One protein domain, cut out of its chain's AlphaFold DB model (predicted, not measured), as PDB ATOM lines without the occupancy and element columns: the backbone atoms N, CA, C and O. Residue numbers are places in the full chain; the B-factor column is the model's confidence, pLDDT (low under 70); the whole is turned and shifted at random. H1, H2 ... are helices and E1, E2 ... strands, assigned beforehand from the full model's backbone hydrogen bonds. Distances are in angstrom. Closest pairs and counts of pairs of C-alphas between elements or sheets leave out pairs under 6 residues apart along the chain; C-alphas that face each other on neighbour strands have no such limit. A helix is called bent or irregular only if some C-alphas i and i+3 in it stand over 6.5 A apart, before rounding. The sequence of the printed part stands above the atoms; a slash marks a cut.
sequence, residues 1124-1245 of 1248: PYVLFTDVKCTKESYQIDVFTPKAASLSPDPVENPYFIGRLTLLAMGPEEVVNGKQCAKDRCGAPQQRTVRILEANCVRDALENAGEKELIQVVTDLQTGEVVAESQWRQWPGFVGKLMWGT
ATOM      1  N   PRO A1124     202.168 184.435 265.117       85.62
ATOM      2  CA  PRO A1124     201.926 183.014 264.898       85.62
ATOM      3  C   PRO A1124     202.770 182.449 263.746       85.62
ATOM      4  O   PRO A1124     202.858 183.039 262.667       85.62
ATOM      5  N   TYR A1125     203.311 181.254 263.964       85.75
ATOM      6  CA  TYR A1125     204.082 180.462 263.005       85.75
ATOM      7  C   TYR A1125     203.590 179.012 263.013       85.75
ATOM      8  O   TYR A1125     203.126 178.523 264.043       85.75
ATOM      9  N   VAL A1126     203.725 178.304 261.893       86.69
ATOM     10  CA  VAL A1126     203.576 176.842 261.846       86.69
ATOM     11  C   VAL A1126     204.957 176.223 261.699       86.69
ATOM     12  O   VAL A1126     205.662 176.533 260.740       86.69
ATOM     13  N   LEU A1127     205.330 175.366 262.651       84.38
ATOM     14  CA  LEU A1127     206.582 174.614 262.644       84.38
ATOM     15  C   LEU A1127     206.320 173.158 262.266       84.38
ATOM     16  O   LEU A1127     205.598 172.450 262.973       84.38
ATOM     17  N   PHE A1128     206.958 172.696 261.202       83.31
ATOM     18  CA  PHE A1128     207.131 171.278 260.916       83.31
ATOM     19  C   PHE A1128     208.433 170.825 261.565       83.31
ATOM     20  O   PHE A1128     209.503 171.299 261.188       83.31
ATOM     21  N   THR A1129     208.345 169.947 262.563       76.50
ATOM     22  CA  THR A1129     209.523 169.311 263.169       76.50
ATOM     23  C   THR A1129     209.724 167.927 262.576       76.50
ATOM     24  O   THR A1129     208.775 167.313 262.087       76.50
ATOM     25  N   ASP A1130     210.950 167.423 262.678       68.62
ATOM     26  CA  ASP A1130     211.312 166.070 262.263       68.62
ATOM     27  C   ASP A1130     211.255 165.841 260.733       68.62
ATOM     28  O   ASP A1130     211.035 164.715 260.293       68.62
ATOM     29  N   VAL A1131     211.444 166.892 259.921       72.38
ATOM     30  CA  VAL A1131     211.393 166.820 258.446       72.38
ATOM     31  C   VAL A1131     212.623 166.098 257.897       72.38
ATOM     32  O   VAL A1131     213.752 166.476 258.210       72.38
ATOM     33  N   LYS A1132     212.395 165.074 257.068       66.50
ATOM     34  CA  LYS A1132     213.424 164.204 256.472       66.50
ATOM     35  C   LYS A1132     213.307 164.190 254.949       66.50
ATOM     36  O   LYS A1132     212.269 164.590 254.419       66.50
ATOM     37  N   CYS A1133     214.318 163.660 254.256       63.03
ATOM     38  CA  CYS A1133     214.163 163.281 252.852       63.03
ATOM     39  C   CYS A1133     212.963 162.340 252.666       63.03
ATOM     40  O   CYS A1133     212.701 161.475 253.506       63.03
ATOM     41  N   THR A1134     212.307 162.431 251.513       68.75
ATOM     42  CA  THR A1134     211.303 161.459 251.075       68.75
ATOM     43  C   THR A1134     211.725 160.803 249.761       68.75
ATOM     44  O   THR A1134     212.513 161.353 248.987       68.75
ATOM     45  N   LYS A1135     211.232 159.586 249.517       68.31
ATOM     46  CA  LYS A1135     211.474 158.859 248.264       68.31
ATOM     47  C   LYS A1135     210.574 159.385 247.144       68.31
ATOM     48  O   LYS A1135     211.025 159.577 246.020       68.31
ATOM     49  N   GLU A1136     209.312 159.641 247.466       77.06
ATOM     50  CA  GLU A1136     208.339 160.319 246.614       77.06
ATOM     51  C   GLU A1136     208.271 161.818 246.969       77.06
ATOM     52  O   GLU A1136     208.748 162.243 248.024       77.06
ATOM     53  N   SER A1137     207.729 162.640 246.068       83.81
ATOM     54  CA  SER A1137     207.717 164.105 246.202       83.81
ATOM     55  C   SER A1137     206.392 164.534 246.826       83.81
ATOM     56  O   SER A1137     205.345 164.216 246.266       83.81
ATOM     57  N   TYR A1138     206.395 165.283 247.930       89.00
ATOM     58  CA  TYR A1138     205.151 165.633 248.630       89.00
ATOM     59  C   TYR A1138     204.932 167.140 248.743       89.00
ATOM     60  O   TYR A1138     205.866 167.931 248.851       89.00
ATOM     61  N   GLN A1139     203.665 167.537 248.765       91.19
ATOM     62  CA  GLN A1139     203.218 168.901 249.011       91.19
ATOM     63  C   GLN A1139     202.302 168.923 250.228       91.19
ATOM     64  O   GLN A1139     201.370 168.125 250.307       91.19
ATOM     65  N   ILE A1140     202.542 169.854 251.148       93.00
ATOM     66  CA  ILE A1140     201.726 170.069 252.342       93.00
ATOM     67  C   ILE A1140     201.112 171.469 252.268       93.00
ATOM     68  O   ILE A1140     201.822 172.475 252.341       93.00
ATOM     69  N   ASP A1141     199.790 171.527 252.128       94.31
ATOM     70  CA  ASP A1141     198.994 172.755 252.171       94.31
ATOM     71  C   ASP A1141     198.331 172.907 253.545       94.31
ATOM     72  O   ASP A1141     197.640 171.999 254.013       94.31
ATOM     73  N   VAL A1142     198.540 174.054 254.198       93.75
ATOM     74  CA  VAL A1142     198.162 174.276 255.605       93.75
ATOM     75  C   VAL A1142     197.074 175.340 255.736       93.75
ATOM     76  O   VAL A1142     197.195 176.442 255.196       93.75
ATOM     77  N   PHE A1143     196.039 175.048 256.523       93.81
ATOM     78  CA  PHE A1143     194.872 175.906 256.725       93.81
ATOM     79  C   PHE A1143     194.514 176.066 258.210       93.81
ATOM     80  O   PHE A1143     194.795 175.207 259.048       93.81
ATOM     81  N   THR A1144     193.846 177.173 258.552       90.62
ATOM     82  CA  THR A1144     193.361 177.401 259.927       90.62
ATOM     83  C   THR A1144     192.257 176.401 260.333       90.62
ATOM     84  O   THR A1144     191.527 175.916 259.463       90.62
ATOM     85  N   PRO A1145     192.010 176.169 261.642       86.25
ATOM     86  CA  PRO A1145     191.006 175.206 262.136       86.25
ATOM     87  C   PRO A1145     189.531 175.560 261.847       86.25
ATOM     88  O   PRO A1145     188.612 174.950 262.402       86.25
ATOM     89  N   LYS A1146     189.285 176.608 261.050       81.56
ATOM     90  CA  LYS A1146     187.968 177.117 260.641       81.56
ATOM     91  C   LYS A1146     187.807 177.206 259.116       81.56
ATOM     92  O   LYS A1146     186.795 177.729 258.655       81.56
ATOM     93  N   ALA A1147     188.776 176.717 258.340       84.88
ATOM     94  CA  ALA A1147     188.729 176.773 256.884       84.88
ATOM     95  C   ALA A1147     187.537 175.970 256.328       84.88
ATOM     96  O   ALA A1147     187.491 174.747 256.428       84.88
ATOM     97  N   ALA A1148     186.570 176.668 255.725       80.25
ATOM     98  CA  ALA A1148     185.438 176.050 255.024       80.25
ATOM     99  C   ALA A1148     185.788 175.602 253.589       80.25
ATOM    100  O   ALA A1148     184.995 174.926 252.939       80.25
ATOM    101  N   SER A1149     186.967 175.993 253.096       85.94
ATOM    102  CA  SER A1149     187.539 175.608 251.808       85.94
ATOM    103  C   SER A1149     189.011 175.258 252.004       85.94
ATOM    104  O   SER A1149     189.725 175.973 252.709       85.94
ATOM    105  N   LEU A1150     189.455 174.185 251.351       88.81
ATOM    106  CA  LEU A1150     190.852 173.738 251.323       88.81
ATOM    107  C   LEU A1150     191.520 174.074 249.975       88.81
ATOM    108  O   LEU A1150     192.442 173.395 249.539       88.81
ATOM    109  N   SER A1151     191.032 175.116 249.292       87.75
ATOM    110  CA  SER A1151     191.678 175.668 248.098       87.75
ATOM    111  C   SER A1151     192.945 176.445 248.498       87.75
ATOM    112  O   SER A1151     192.829 177.386 249.287       87.75
ATOM    113  N   PRO A1152     194.142 176.090 247.997       85.69
ATOM    114  CA  PRO A1152     195.416 176.687 248.407       85.69
ATOM    115  C   PRO A1152     195.732 178.005 247.667       85.69
ATOM    116  O   PRO A1152     196.860 178.233 247.234       85.69
ATOM    117  N   ASP A1153     194.735 178.880 247.504       86.75
ATOM    118  CA  ASP A1153     194.918 180.227 246.950       86.75
ATOM    119  C   ASP A1153     195.167 181.243 248.090       86.75
ATOM    120  O   ASP A1153     194.287 181.443 248.930       86.75
ATOM    121  N   PRO A1154     196.340 181.905 248.156       83.50
ATOM    122  CA  PRO A1154     196.671 182.858 249.221       83.50
ATOM    123  C   PRO A1154     196.010 184.244 249.100       83.50
ATOM    124  O   PRO A1154     196.279 185.098 249.946       83.50
ATOM    125  N   VAL A1155     195.192 184.484 248.072       83.88
ATOM    126  CA  VAL A1155     194.358 185.683 247.895       83.88
ATOM    127  C   VAL A1155     192.896 185.353 248.193       83.88
ATOM    128  O   VAL A1155     192.286 185.994 249.045       83.88
ATOM    129  N   GLU A1156     192.350 184.326 247.537       84.44
ATOM    130  CA  GLU A1156     190.919 183.996 247.613       84.44
ATOM    131  C   GLU A1156     190.550 183.130 248.834       84.44
ATOM    132  O   GLU A1156     189.387 183.106 249.243       84.44
ATOM    133  N   ASN A1157     191.513 182.441 249.466       86.75
ATOM    134  CA  ASN A1157     191.287 181.710 250.715       86.75
ATOM    135  C   ASN A1157     191.954 182.408 251.921       86.75
ATOM    136  O   ASN A1157     193.106 182.107 252.251       86.75
ATOM    137  N   PRO A1158     191.229 183.260 252.677       83.75
ATOM    138  CA  PRO A1158     191.763 183.945 253.861       83.75
ATOM    139  C   PRO A1158     192.059 183.005 255.046       83.75
ATOM    140  O   PRO A1158     192.466 183.463 256.111       83.75
ATOM    141  N   TYR A1159     191.853 181.694 254.888       88.50
ATOM    142  CA  TYR A1159     192.217 180.672 255.866       88.50
ATOM    143  C   TYR A1159     193.447 179.843 255.458       88.50
ATOM    144  O   TYR A1159     193.819 178.941 256.211       88.50
ATOM    145  N   PHE A1160     194.082 180.128 254.313       91.50
ATOM    146  CA  PHE A1160     195.286 179.436 253.842       91.50
ATOM    147  C   PHE A1160     196.574 180.059 254.413       91.50
ATOM    148  O   PHE A1160     196.934 181.212 254.146       91.50
ATOM    149  N   ILE A1161     197.297 179.267 255.207       90.00
ATOM    150  CA  ILE A1161     198.542 179.672 255.870       90.00
ATOM    151  C   ILE A1161     199.699 179.646 254.870       90.00
ATOM    152  O   ILE A1161     200.419 180.637 254.748       90.00
ATOM    153  N   GLY A1162     199.846 178.565 254.106       89.69
ATOM    154  CA  GLY A1162     200.886 178.443 253.089       89.69
ATOM    155  C   GLY A1162     201.170 177.000 252.681       89.69
ATOM    156  O   GLY A1162     200.520 176.068 253.158       89.69
ATOM    157  N   ARG A1163     202.166 176.860 251.803       91.00
ATOM    158  CA  ARG A1163     202.608 175.607 251.191       91.00
ATOM    159  C   ARG A1163     204.057 175.287 251.547       91.00
ATOM    160  O   ARG A1163     204.904 176.187 251.580       91.00
ATOM    161  N   LEU A1164     204.313 174.000 251.742       88.44
ATOM    162  CA  LEU A1164     205.637 173.396 251.788       88.44
ATOM    163  C   LEU A1164     205.728 172.279 250.738       88.44
ATOM    164  O   LEU A1164     204.835 171.435 250.663       88.44
ATOM    165  N   THR A1165     206.811 172.249 249.971       88.25
ATOM    166  CA  THR A1165     207.237 171.096 249.172       88.25
ATOM    167  C   THR A1165     208.331 170.336 249.919       88.25
ATOM    168  O   THR A1165     209.257 170.938 250.454       88.25
ATOM    169  N   LEU A1166     208.222 169.008 249.931       82.75
ATOM    170  CA  LEU A1166     209.268 168.073 250.332       82.75
ATOM    171  C   LEU A1166     209.779 167.384 249.062       82.75
ATOM    172  O   LEU A1166     209.023 166.682 248.380       82.75
ATOM    173  N   LEU A1167     211.034 167.659 248.708       75.56
ATOM    174  CA  LEU A1167     211.643 167.214 247.457       75.56
ATOM    175  C   LEU A1167     212.031 165.730 247.547       75.56
ATOM    176  O   LEU A1167     212.701 165.317 248.497       75.56
ATOM    177  N   ALA A1168     211.642 164.938 246.544       72.31
ATOM    178  CA  ALA A1168     212.082 163.548 246.444       72.31
ATOM    179  C   ALA A1168     213.580 163.451 246.162       72.31
ATOM    180  O   ALA A1168     214.121 164.261 245.409       72.31
ATOM    181  N   MET A1169     214.210 162.396 246.677       67.19
ATOM    182  CA  MET A1169     215.604 162.043 246.374       67.19
ATOM    183  C   MET A1169     215.739 160.839 245.419       67.19
ATOM    184  O   MET A1169     216.846 160.354 245.190       67.19
ATOM    185  N   GLY A1170     214.624 160.399 244.823       55.53
ATOM    186  CA  GLY A1170     214.561 159.345 243.810       55.53
ATOM    187  C   GLY A1170     214.551 157.904 244.361       55.53
ATOM    188  O   GLY A1170     214.652 157.679 245.569       55.53
ATOM    189  N   PRO A1171     214.381 156.894 243.483       49.38
ATOM    190  CA  PRO A1171     214.435 155.475 243.842       49.38
ATOM    191  C   PRO A1171     215.873 154.915 243.905       49.38
ATOM    192  O   PRO A1171     216.781 155.420 243.248       49.38
ATOM    193  N   GLU A1172     216.060 153.801 244.630       45.41
ATOM    194  CA  GLU A1172     217.305 153.006 244.650       45.41
ATOM    195  C   GLU A1172     217.561 152.284 243.301       45.41
ATOM    196  O   GLU A1172     217.438 151.061 243.211       45.41
ATOM    197  N   GLU A1173     217.929 153.005 242.239       40.28
ATOM    198  CA  GLU A1173     218.421 152.382 240.999       40.28
ATOM    199  C   GLU A1173     219.954 152.375 240.894       40.28
ATOM    200  O   GLU A1173     220.666 153.276 241.349       40.28
ATOM    201  N   VAL A1174     220.471 151.301 240.286       42.72
ATOM    202  CA  VAL A1174     221.905 151.059 240.086       42.72
ATOM    203  C   VAL A1174     222.311 151.546 238.696       42.72
ATOM    204  O   VAL A1174     222.349 150.776 237.733       42.72
ATOM    205  N   VAL A1175     222.626 152.833 238.581       38.47
ATOM    206  CA  VAL A1175     223.124 153.424 237.333       38.47
ATOM    207  C   VAL A1175     224.600 153.047 237.157       38.47
ATOM    208  O   VAL A1175     225.433 153.284 238.030       38.47
ATOM    209  N   ASN A1176     224.940 152.408 236.033       35.97
ATOM    210  CA  ASN A1176     226.312 152.000 235.677       35.97
ATOM    211  C   ASN A1176     227.081 151.207 236.763       35.97
ATOM    212  O   ASN A1176     228.309 151.260 236.829       35.97
ATOM    213  N   GLY A1177     226.377 150.448 237.611       34.44
ATOM    214  CA  GLY A1177     226.995 149.649 238.680       34.44
ATOM    215  C   GLY A1177     227.303 150.413 239.973       34.44
ATOM    216  O   GLY A1177     227.841 149.812 240.900       34.44
ATOM    217  N   LYS A1178     226.940 151.699 240.070       35.34
ATOM    218  CA  LYS A1178     226.914 152.465 241.323       35.34
ATOM    219  C   LYS A1178     225.471 152.589 241.815       35.34
ATOM    220  O   LYS A1178     224.560 152.747 241.009       35.34
ATOM    221  N   GLN A1179     225.248 152.520 243.126       36.72
ATOM    222  CA  GLN A1179     223.938 152.828 243.708       36.72
ATOM    223  C   GLN A1179     223.745 154.343 243.769       36.72
ATOM    224  O   GLN A1179     224.588 155.045 244.326       36.72
ATOM    225  N   CYS A1180     222.620 154.843 243.259       38.25
ATOM    226  CA  CYS A1180     222.156 156.169 243.651       38.25
ATOM    227  C   CYS A1180     221.584 156.143 245.080       38.25
ATOM    228  O   CYS A1180     220.917 155.195 245.488       38.25
ATOM    229  N   ALA A1181     221.819 157.238 245.807       42.19
ATOM    230  CA  ALA A1181     220.995 157.728 246.916       42.19
ATOM    231  C   ALA A1181     220.802 156.875 248.195       42.19
ATOM    232  O   ALA A1181     219.947 157.243 248.998       42.19
ATOM    233  N   LYS A1182     221.613 155.844 248.488       37.78
ATOM    234  CA  LYS A1182     221.641 155.287 249.861       37.78
ATOM    235  C   LYS A1182     222.185 156.304 250.872       37.78
ATOM    236  O   LYS A1182     221.439 156.845 251.686       37.78
ATOM    237  N   ASP A1183     223.455 156.664 250.742       41.41
ATOM    238  CA  ASP A1183     224.206 157.353 251.802       41.41
ATOM    239  C   ASP A1183     223.944 158.877 251.889       41.41
ATOM    240  O   ASP A1183     224.676 159.601 252.557       41.41
ATOM    241  N   ARG A1184     222.916 159.410 251.203       47.00
ATOM    242  CA  ARG A1184     222.504 160.830 251.337       47.00
ATOM    243  C   ARG A1184     221.291 161.047 252.234       47.00
ATOM    244  O   ARG A1184     221.133 162.145 252.753       47.00
ATOM    245  N   CYS A1185     220.462 160.018 252.402       40.12
ATOM    246  CA  CYS A1185     219.218 160.059 253.176       40.12
ATOM    247  C   CYS A1185     218.963 158.763 253.970       40.12
ATOM    248  O   CYS A1185     217.905 158.624 254.580       40.12
ATOM    249  N   GLY A1186     219.903 157.807 253.950       33.50
ATOM    250  CA  GLY A1186     219.816 156.539 254.683       33.50
ATOM    251  C   GLY A1186     219.751 156.716 256.199       33.50
ATOM    252  O   GLY A1186     219.125 155.902 256.876       33.50
ATOM    253  N   ALA A1187     220.277 157.834 256.712       38.56
ATOM    254  CA  ALA A1187     220.212 158.212 258.112       38.56
ATOM    255  C   ALA A1187     218.767 158.360 258.632       38.56
ATOM    256  O   ALA A1187     218.113 159.373 258.353       38.56
ATOM    257  N   PRO A1188     218.285 157.470 259.530       36.94
ATOM    258  CA  PRO A1188     217.161 157.742 260.430       36.94
ATOM    259  C   PRO A1188     217.266 159.044 261.244       36.94
ATOM    260  O   PRO A1188     216.320 159.351 261.973       36.94
ATOM    261  N   GLN A1189     218.359 159.803 261.145       43.50
ATOM    262  CA  GLN A1189     218.713 160.918 262.018       43.50
ATOM    263  C   GLN A1189     219.056 162.234 261.263       43.50
ATOM    264  O   GLN A1189     219.738 163.112 261.783       43.50
ATOM    265  N   GLN A1190     218.528 162.422 260.044       48.72
ATOM    266  CA  GLN A1190     218.359 163.764 259.462       48.72
ATOM    267  C   GLN A1190     216.980 164.337 259.838       48.72
ATOM    268  O   GLN A1190     215.953 163.814 259.393       48.72
ATOM    269  N   ARG A1191     216.941 165.429 260.616       56.44
ATOM    270  CA  ARG A1191     215.720 166.194 260.941       56.44
ATOM    271  C   ARG A1191     215.932 167.701 260.788       56.44
ATOM    272  O   ARG A1191     216.377 168.366 261.717       56.44
ATOM    273  N   THR A1192     215.536 168.253 259.643       61.41
ATOM    274  CA  THR A1192     215.410 169.712 259.459       61.41
ATOM    275  C   THR A1192     214.067 170.190 260.046       61.41
ATOM    276  O   THR A1192     213.182 169.388 260.377       61.41
ATOM    277  N   VAL A1193     213.894 171.502 260.191       71.44
ATOM    278  CA  VAL A1193     212.602 172.131 260.507       71.44
ATOM    279  C   VAL A1193     212.108 172.863 259.253       71.44
ATOM    280  O   VAL A1193     212.889 173.237 258.384       71.44
ATOM    281  N   ARG A1194     210.799 173.074 259.108       79.00
ATOM    282  CA  ARG A1194     210.249 173.963 258.066       79.00
ATOM    283  C   ARG A1194     209.209 174.901 258.676       79.00
ATOM    284  O   ARG A1194     208.485 174.506 259.593       79.00
ATOM    285  N   ILE A1195     209.176 176.157 258.226       81.62
ATOM    286  CA  ILE A1195     208.484 177.263 258.912       81.62
ATOM    287  C   ILE A1195     207.565 178.021 257.949       81.62
ATOM    288  O   ILE A1195     207.997 178.500 256.901       81.62
ATOM    289  N   LEU A1196     206.302 178.207 258.337       85.69
ATOM    290  CA  LEU A1196     205.365 179.113 257.661       85.69
ATOM    291  C   LEU A1196     204.962 180.256 258.606       85.69
ATOM    292  O   LEU A1196     204.434 179.999 259.689       85.69
ATOM    293  N   GLU A1197     205.159 181.517 258.203       82.75
ATOM    294  CA  GLU A1197     204.601 182.664 258.936       82.75
ATOM    295  C   GLU A1197     203.076 182.702 258.747       82.75
ATOM    296  O   GLU A1197     202.565 182.872 257.639       82.75
ATOM    297  N   ALA A1198     202.332 182.576 259.847       84.75
ATOM    298  CA  ALA A1198     200.871 182.543 259.847       84.75
ATOM    299  C   ALA A1198     200.238 183.892 260.242       84.75
ATOM    300  O   ALA A1198     199.025 183.992 260.421       84.75
ATOM    301  N   ASN A1199     201.043 184.950 260.375       82.19
ATOM    302  CA  ASN A1199     200.617 186.284 260.809       82.19
ATOM    303  C   ASN A1199     199.529 186.896 259.908       82.19
ATOM    304  O   ASN A1199     198.618 187.560 260.392       82.19
ATOM    305  N   CYS A1200     199.560 186.589 258.607       78.25
ATOM    306  CA  CYS A1200     198.522 186.973 257.646       78.25
ATOM    307  C   CYS A1200     197.118 186.411 257.962       78.25
ATOM    308  O   CYS A1200     196.134 186.955 257.472       78.25
ATOM    309  N   VAL A1201     197.012 185.368 258.796       83.94
ATOM    310  CA  VAL A1201     195.740 184.781 259.258       83.94
ATOM    311  C   VAL A1201     195.584 184.829 260.787       83.94
ATOM    312  O   VAL A1201     194.781 184.087 261.358       83.94
ATOM    313  N   ARG A1202     196.340 185.712 261.461       85.88
ATOM    314  CA  ARG A1202     196.376 185.886 262.926       85.88
ATOM    315  C   ARG A1202     194.986 185.847 263.561       85.88
ATOM    316  O   ARG A1202     194.733 185.007 264.420       85.88
ATOM    317  N   ASP A1203     194.089 186.717 263.113       83.62
ATOM    318  CA  ASP A1203     192.760 186.898 263.704       83.62
ATOM    319  C   ASP A1203     191.912 185.618 263.615       83.62
ATOM    320  O   ASP A1203     191.143 185.311 264.527       83.62
ATOM    321  N   ALA A1204     192.072 184.828 262.548       82.00
ATOM    322  CA  ALA A1204     191.389 183.545 262.400       82.00
ATOM    323  C   ALA A1204     191.920 182.489 263.388       82.00
ATOM    324  O   ALA A1204     191.134 181.672 263.873       82.00
ATOM    325  N   LEU A1205     193.217 182.536 263.715       85.00
ATOM    326  CA  LEU A1205     193.876 181.650 264.680       85.00
ATOM    327  C   LEU A1205     193.577 182.041 266.135       85.00
ATOM    328  O   LEU A1205     193.197 181.171 266.915       85.00
ATOM    329  N   GLU A1206     193.657 183.326 266.501       82.75
ATOM    330  CA  GLU A1206     193.283 183.796 267.850       82.75
ATOM    331  C   GLU A1206     191.823 183.437 268.175       82.75
ATOM    332  O   GLU A1206     191.506 182.993 269.278       82.75
ATOM    333  N   ASN A1207     190.931 183.529 267.182       70.81
ATOM    334  CA  ASN A1207     189.531 183.140 267.323       70.81
ATOM    335  C   ASN A1207     189.273 181.621 267.196       70.81
ATOM    336  O   ASN A1207     188.108 181.216 267.273       70.81
ATOM    337  N   ALA A1208     190.271 180.763 266.949       65.88
ATOM    338  CA  ALA A1208     190.063 179.319 266.760       65.88
ATOM    339  C   ALA A1208     190.052 178.510 268.072       65.88
ATOM    340  O   ALA A1208     189.328 177.510 268.154       65.88
ATOM    341  N   GLY A1209     190.809 178.954 269.082       59.78
ATOM    342  CA  GLY A1209     191.134 178.172 270.281       59.78
ATOM    343  C   GLY A1209     192.202 177.102 270.014       59.78
ATOM    344  O   GLY A1209     192.801 177.074 268.942       59.78
ATOM    345  N   GLU A1210     192.420 176.197 270.974       57.50
ATOM    346  CA  GLU A1210     193.400 175.089 270.912       57.50
ATOM    347  C   GLU A1210     192.961 173.947 269.965       57.50
ATOM    348  O   GLU A1210     192.949 172.772 270.324       57.50
ATOM    349  N   LYS A1211     192.535 174.289 268.746       68.44
ATOM    350  CA  LYS A1211     192.163 173.327 267.704       68.44
ATOM    351  C   LYS A1211     193.337 173.077 266.765       68.44
ATOM    352  O   LYS A1211     194.046 174.013 266.402       68.44
ATOM    353  N   GLU A1212     193.497 171.830 266.332       79.88
ATOM    354  CA  GLU A1212     194.514 171.468 265.344       79.88
ATOM    355  C   GLU A1212     194.298 172.175 263.999       79.88
ATOM    356  O   GLU A1212     193.165 172.422 263.574       79.88
ATOM    357  N   LEU A1213     195.412 172.480 263.329       90.88
ATOM    358  CA  LEU A1213     195.432 172.974 261.955       90.88
ATOM    359  C   LEU A1213     194.889 171.904 261.001       90.88
ATOM    360  O   LEU A1213     195.069 170.709 261.231       90.88
ATOM    361  N   ILE A1214     194.279 172.335 259.898       92.50
ATOM    362  CA  ILE A1214     193.884 171.422 258.823       92.50
ATOM    363  C   ILE A1214     195.039 171.372 257.823       92.50
ATOM    364  O   ILE A1214     195.550 172.418 257.424       92.50
ATOM    365  N   GLN A1215     195.443 170.172 257.410       94.56
ATOM    366  CA  GLN A1215     196.494 169.985 256.414       94.56
ATOM    367  C   GLN A1215     196.020 169.051 255.305       94.56
ATOM    368  O   GLN A1215     195.361 168.046 255.575       94.56
ATOM    369  N   VAL A1216     196.393 169.366 254.068       94.44
ATOM    370  CA  VAL A1216     196.231 168.484 252.910       94.44
ATOM    371  C   VAL A1216     197.622 168.080 252.445       94.44
ATOM    372  O   VAL A1216     198.460 168.945 252.199       94.44
ATOM    373  N   VAL A1217     197.866 166.774 252.351       93.50
ATOM    374  CA  VAL A1217     199.119 166.212 251.836       93.50
ATOM    375  C   VAL A1217     198.838 165.588 250.478       93.50
ATOM    376  O   VAL A1217     197.993 164.701 250.372       93.50
ATOM    377  N   THR A1218     199.540 166.048 249.451       91.88
ATOM    378  CA  THR A1218     199.409 165.565 248.071       91.88
ATOM    379  C   THR A1218     200.735 164.970 247.618       91.88
ATOM    380  O   THR A1218     201.783 165.590 247.794       91.88
ATOM    381  N   ASP A1219     200.686 163.779 247.028       89.00
ATOM    382  CA  ASP A1219     201.804 163.216 246.272       89.00
ATOM    383  C   ASP A1219     201.898 163.947 244.921       89.00
ATOM    384  O   ASP A1219     200.949 163.965 244.138       89.00
ATOM    385  N   LEU A1220     203.036 164.586 244.655       84.06
ATOM    386  CA  LEU A1220     203.264 165.384 243.448       84.06
ATOM    387  C   LEU A1220     203.474 164.521 242.190       84.06
ATOM    388  O   LEU A1220     203.352 165.058 241.088       84.06
ATOM    389  N   GLN A1221     203.758 163.218 242.333       78.50
ATOM    390  CA  GLN A1221     203.867 162.273 241.217       78.50
ATOM    391  C   GLN A1221     202.496 161.794 240.733       78.50
ATOM    392  O   GLN A1221     202.219 161.845 239.537       78.50
ATOM    393  N   THR A1222     201.645 161.310 241.641       80.62
ATOM    394  CA  THR A1222     200.307 160.797 241.285       80.62
ATOM    395  C   THR A1222     199.242 161.889 241.218       80.62
ATOM    396  O   THR A1222     198.237 161.729 240.527       80.62
ATOM    397  N   GLY A1223     199.442 163.003 241.931       81.25
ATOM    398  CA  GLY A1223     198.425 164.029 242.158       81.25
ATOM    399  C   GLY A1223     197.369 163.634 243.198       81.25
ATOM    400  O   GLY A1223     196.431 164.403 243.425       81.25
ATOM    401  N   GLU A1224     197.484 162.462 243.833       88.38
ATOM    402  CA  GLU A1224     196.506 161.980 244.808       88.38
ATOM    403  C   GLU A1224     196.720 162.595 246.203       88.38
ATOM    404  O   GLU A1224     197.837 162.884 246.641       88.38
ATOM    405  N   VAL A1225     195.614 162.799 246.927       92.38
ATOM    406  CA  VAL A1225     195.632 163.266 248.319       92.38
ATOM    407  C   VAL A1225     195.843 162.069 249.244       92.38
ATOM    408  O   VAL A1225     195.011 161.163 249.303       92.38
ATOM    409  N   VAL A1226     196.938 162.090 250.000       93.12
ATOM    410  CA  VAL A1226     197.286 161.049 250.970       93.12
ATOM    411  C   VAL A1226     196.291 161.071 252.133       93.12
ATOM    412  O   VAL A1226     195.935 162.131 252.654       93.12
ATOM    413  N   ALA A1227     195.853 159.893 252.583       92.00
ATOM    414  CA  ALA A1227     194.913 159.773 253.693       92.00
ATOM    415  C   ALA A1227     195.491 160.339 255.005       92.00
ATOM    416  O   ALA A1227     196.640 160.079 255.361       92.00
ATOM    417  N   GLU A1228     194.674 161.060 255.780       88.62
ATOM    418  CA  GLU A1228     195.099 161.683 257.045       88.62
ATOM    419  C   GLU A1228     195.613 160.669 258.078       88.62
ATOM    420  O   GLU A1228     196.601 160.917 258.766       88.62
ATOM    421  N   SER A1229     195.004 159.483 258.135       87.50
ATOM    422  CA  SER A1229     195.462 158.377 258.982       87.50
ATOM    423  C   SER A1229     196.822 157.799 258.569       87.50
ATOM    424  O   SER A1229     197.423 157.081 259.364       87.50
ATOM    425  N   GLN A1230     197.301 158.092 257.357       87.75
ATOM    426  CA  GLN A1230     198.575 157.633 256.809       87.75
ATOM    427  C   GLN A1230     199.662 158.695 257.008       87.75
ATOM    428  O   GLN A1230     200.638 158.421 257.706       87.75
ATOM    429  N   TRP A1231     199.485 159.921 256.496       90.50
ATOM    430  CA  TRP A1231     200.537 160.948 256.594       90.50
ATOM    431  C   TRP A1231     200.781 161.446 258.024       90.50
ATOM    432  O   TRP A1231     201.902 161.828 258.343       90.50
ATOM    433  N   ARG A1232     199.798 161.374 258.939       87.31
ATOM    434  CA  ARG A1232     200.026 161.693 260.366       87.31
ATOM    435  C   ARG A1232     200.987 160.731 261.075       87.31
ATOM    436  O   ARG A1232     201.419 161.033 262.183       87.31
ATOM    437  N   GLN A1233     201.313 159.586 260.468       83.62
ATOM    438  CA  GLN A1233     202.324 158.650 260.976       83.62
ATOM    439  C   GLN A1233     203.733 158.950 260.432       83.62
ATOM    440  O   GLN A1233     204.693 158.303 260.847       83.62
ATOM    441  N   TRP A1234     203.876 159.904 259.505       84.50
ATOM    442  CA  TRP A1234     205.148 160.235 258.865       84.50
ATOM    443  C   TRP A1234     205.857 161.396 259.592       84.50
ATOM    444  O   TRP A1234     205.233 162.431 259.852       84.50
ATOM    445  N   PRO A1235     207.158 161.267 259.924       75.62
ATOM    446  CA  PRO A1235     207.925 162.351 260.536       75.62
ATOM    447  C   PRO A1235     208.054 163.521 259.550       75.62
ATOM    448  O   PRO A1235     208.194 163.307 258.349       75.62
ATOM    449  N   GLY A1236     207.956 164.758 260.041       76.88
ATOM    450  CA  GLY A1236     207.989 165.955 259.196       76.88
ATOM    451  C   GLY A1236     206.641 166.436 258.662       76.88
ATOM    452  O   GLY A1236     206.530 167.601 258.300       76.88
ATOM    453  N   PHE A1237     205.600 165.598 258.642       88.44
ATOM    454  CA  PHE A1237     204.330 165.944 257.986       88.44
ATOM    455  C   PHE A1237     203.321 166.674 258.888       88.44
ATOM    456  O   PHE A1237     202.309 167.164 258.393       88.44
ATOM    457  N   VAL A1238     203.561 166.779 260.201       89.19
ATOM    458  CA  VAL A1238     202.611 167.363 261.171       89.19
ATOM    459  C   VAL A1238     203.059 168.761 261.616       89.19
ATOM    460  O   VAL A1238     203.920 168.899 262.488       89.19
ATOM    461  N   GLY A1239     202.448 169.801 261.040       86.94
ATOM    462  CA  GLY A1239     202.701 171.199 261.383       86.94
ATOM    463  C   GLY A1239     202.051 171.612 262.707       86.94
ATOM    464  O   GLY A1239     200.863 171.383 262.941       86.94
ATOM    465  N   LYS A1240     202.829 172.252 263.584       86.06
ATOM    466  CA  LYS A1240     202.425 172.677 264.935       86.06
ATOM    467  C   LYS A1240     202.338 174.203 265.003       86.06
ATOM    468  O   LYS A1240     203.299 174.890 264.663       86.06
ATOM    469  N   LEU A1241     201.201 174.740 265.453       85.62
ATOM    470  CA  LEU A1241     201.013 176.184 265.646       85.62
ATOM    471  C   LEU A1241     201.778 176.677 266.884       85.62
ATOM    472  O   LEU A1241     201.565 176.175 267.985       85.62
ATOM    473  N   MET A1242     202.610 177.704 266.712       81.56
ATOM    474  CA  MET A1242     203.433 178.313 267.759       81.56
ATOM    475  C   MET A1242     203.287 179.840 267.761       81.56
ATOM    476  O   MET A1242     203.137 180.457 266.710       81.56
ATOM    477  N   TRP A1243     203.364 180.461 268.942       79.38
ATOM    478  CA  TRP A1243     203.247 181.915 269.129       79.38
ATOM    479  C   TRP A1243     204.558 182.499 269.676       79.38
ATOM    480  O   TRP A1243     204.750 182.597 270.894       79.38
ATOM    481  N   GLY A1244     205.462 182.854 268.761       65.69
ATOM    482  CA  GLY A1244     206.785 183.415 269.049       65.69
ATOM    483  C   GLY A1244     206.804 184.945 269.075       65.69
ATOM    484  O   GLY A1244     205.768 185.590 268.943       65.69
ATOM    485  N   THR A1245     207.980 185.550 269.227       58.44
ATOM    486  CA  THR A1245     208.212 186.974 268.894       58.44
ATOM    487  C   THR A1245     208.834 187.068 267.495       58.44
ATOM    488  O   THR A1245     209.300 186.054 266.983       58.44
TER     489      THR A1245
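What this domain is: This is residues 1124 to 1245 of the 1248 residues of the protein "Similar to Hemocyanin G-type, units Oda to Odg acc. no. O61363" of Pyronema omphalodes (strain CBS 100304) (UniProt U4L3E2). Look for a small sandwich, two three-stranded sheets face to face with their strands at 29 degrees, H1 at one end of it and H2 beside E5. From the other end the long link of residues 1167 to 1191 reaches away and makes much of the length. The printed part has 122 residues, with two named helices and six named strands in the order E1 E2 E3 E4 H1 E5 H2 E6; the sheets run E4 - E1 - E6 and E3 - E2 - E5, both antiparallel. The class is mixed, helices and strands, with under half of the residues in named elements. The whole is only just compact, close to loose, with a radius of gyration of the C-alphas of 16.4 A and spans of 57 by 30 by 25 A.

How they stand to each other: Start at E1, residues 1124 to 1131, the inner strand of a strongly twisted sheet, between E4, residues 1192 to 1197, and E6, residues 1239 to 1244. Check N 1126 and O 1196, 2.9 A, for E4, and N 1240 and O 1127, 2.8 A, for E6. In the other sheet E2, residues 1138 to 1143, is the inner strand between E3, residues 1160 to 1166, and E5, residues 1214 to 1219. E2 and E3 form a hairpin, with N 1140 and O 1164 at 2.8 A; for E5 see N 1141 and O 1216, 2.9 A. The two sheets are a sandwich, two sheets face to face, the parts that face each other 10.5 A centre to centre and their best planes 18 degrees apart. Between them, the closest C-alphas of E3 and E4 are those of Gly 1162 and Leu 1196, 6.4 A; E5 and E6 are only just apart, at 8.0 A. H1, residues 1199 to 1206, only grazes both sheets, its C-alpha 1199 being 5.4 A from that of Pro 1124. H2, residues 1228 to 1231, only grazes the sheet of E5, closest at the C-alphas of Val 1217 and Trp 1231, 7.2 A. H1 has 2 of 4 O i to N i+4 pairs within hydrogen-bond range; H2 is too short for any.

Where its parts are: Find C-alpha 1124 at (201.926, 183.014, 264.898); from there E1 runs 19.8 A. E2 spans 16.6 A, E3 18.4 A, E4 16.9 A and E5 17.0 A. H1, 10.5 A, is irregular: C-alphas 1200 and 1203 are 8.4 A apart. H2 spans 5.5 A. E6, 15.0 A, ends at C-alpha 1244, (206.785, 183.415, 269.049).

The domain as a whole: The C-alphas farthest apart are those of Gly 1177 and Asn 1207, 57.8 A. The printed part has no cut; the long links are E2 to E3 and E3 to E4. Mean pLDDT of the printed part is 75.3, with 35 residues under 70, among them 1169 to 1192.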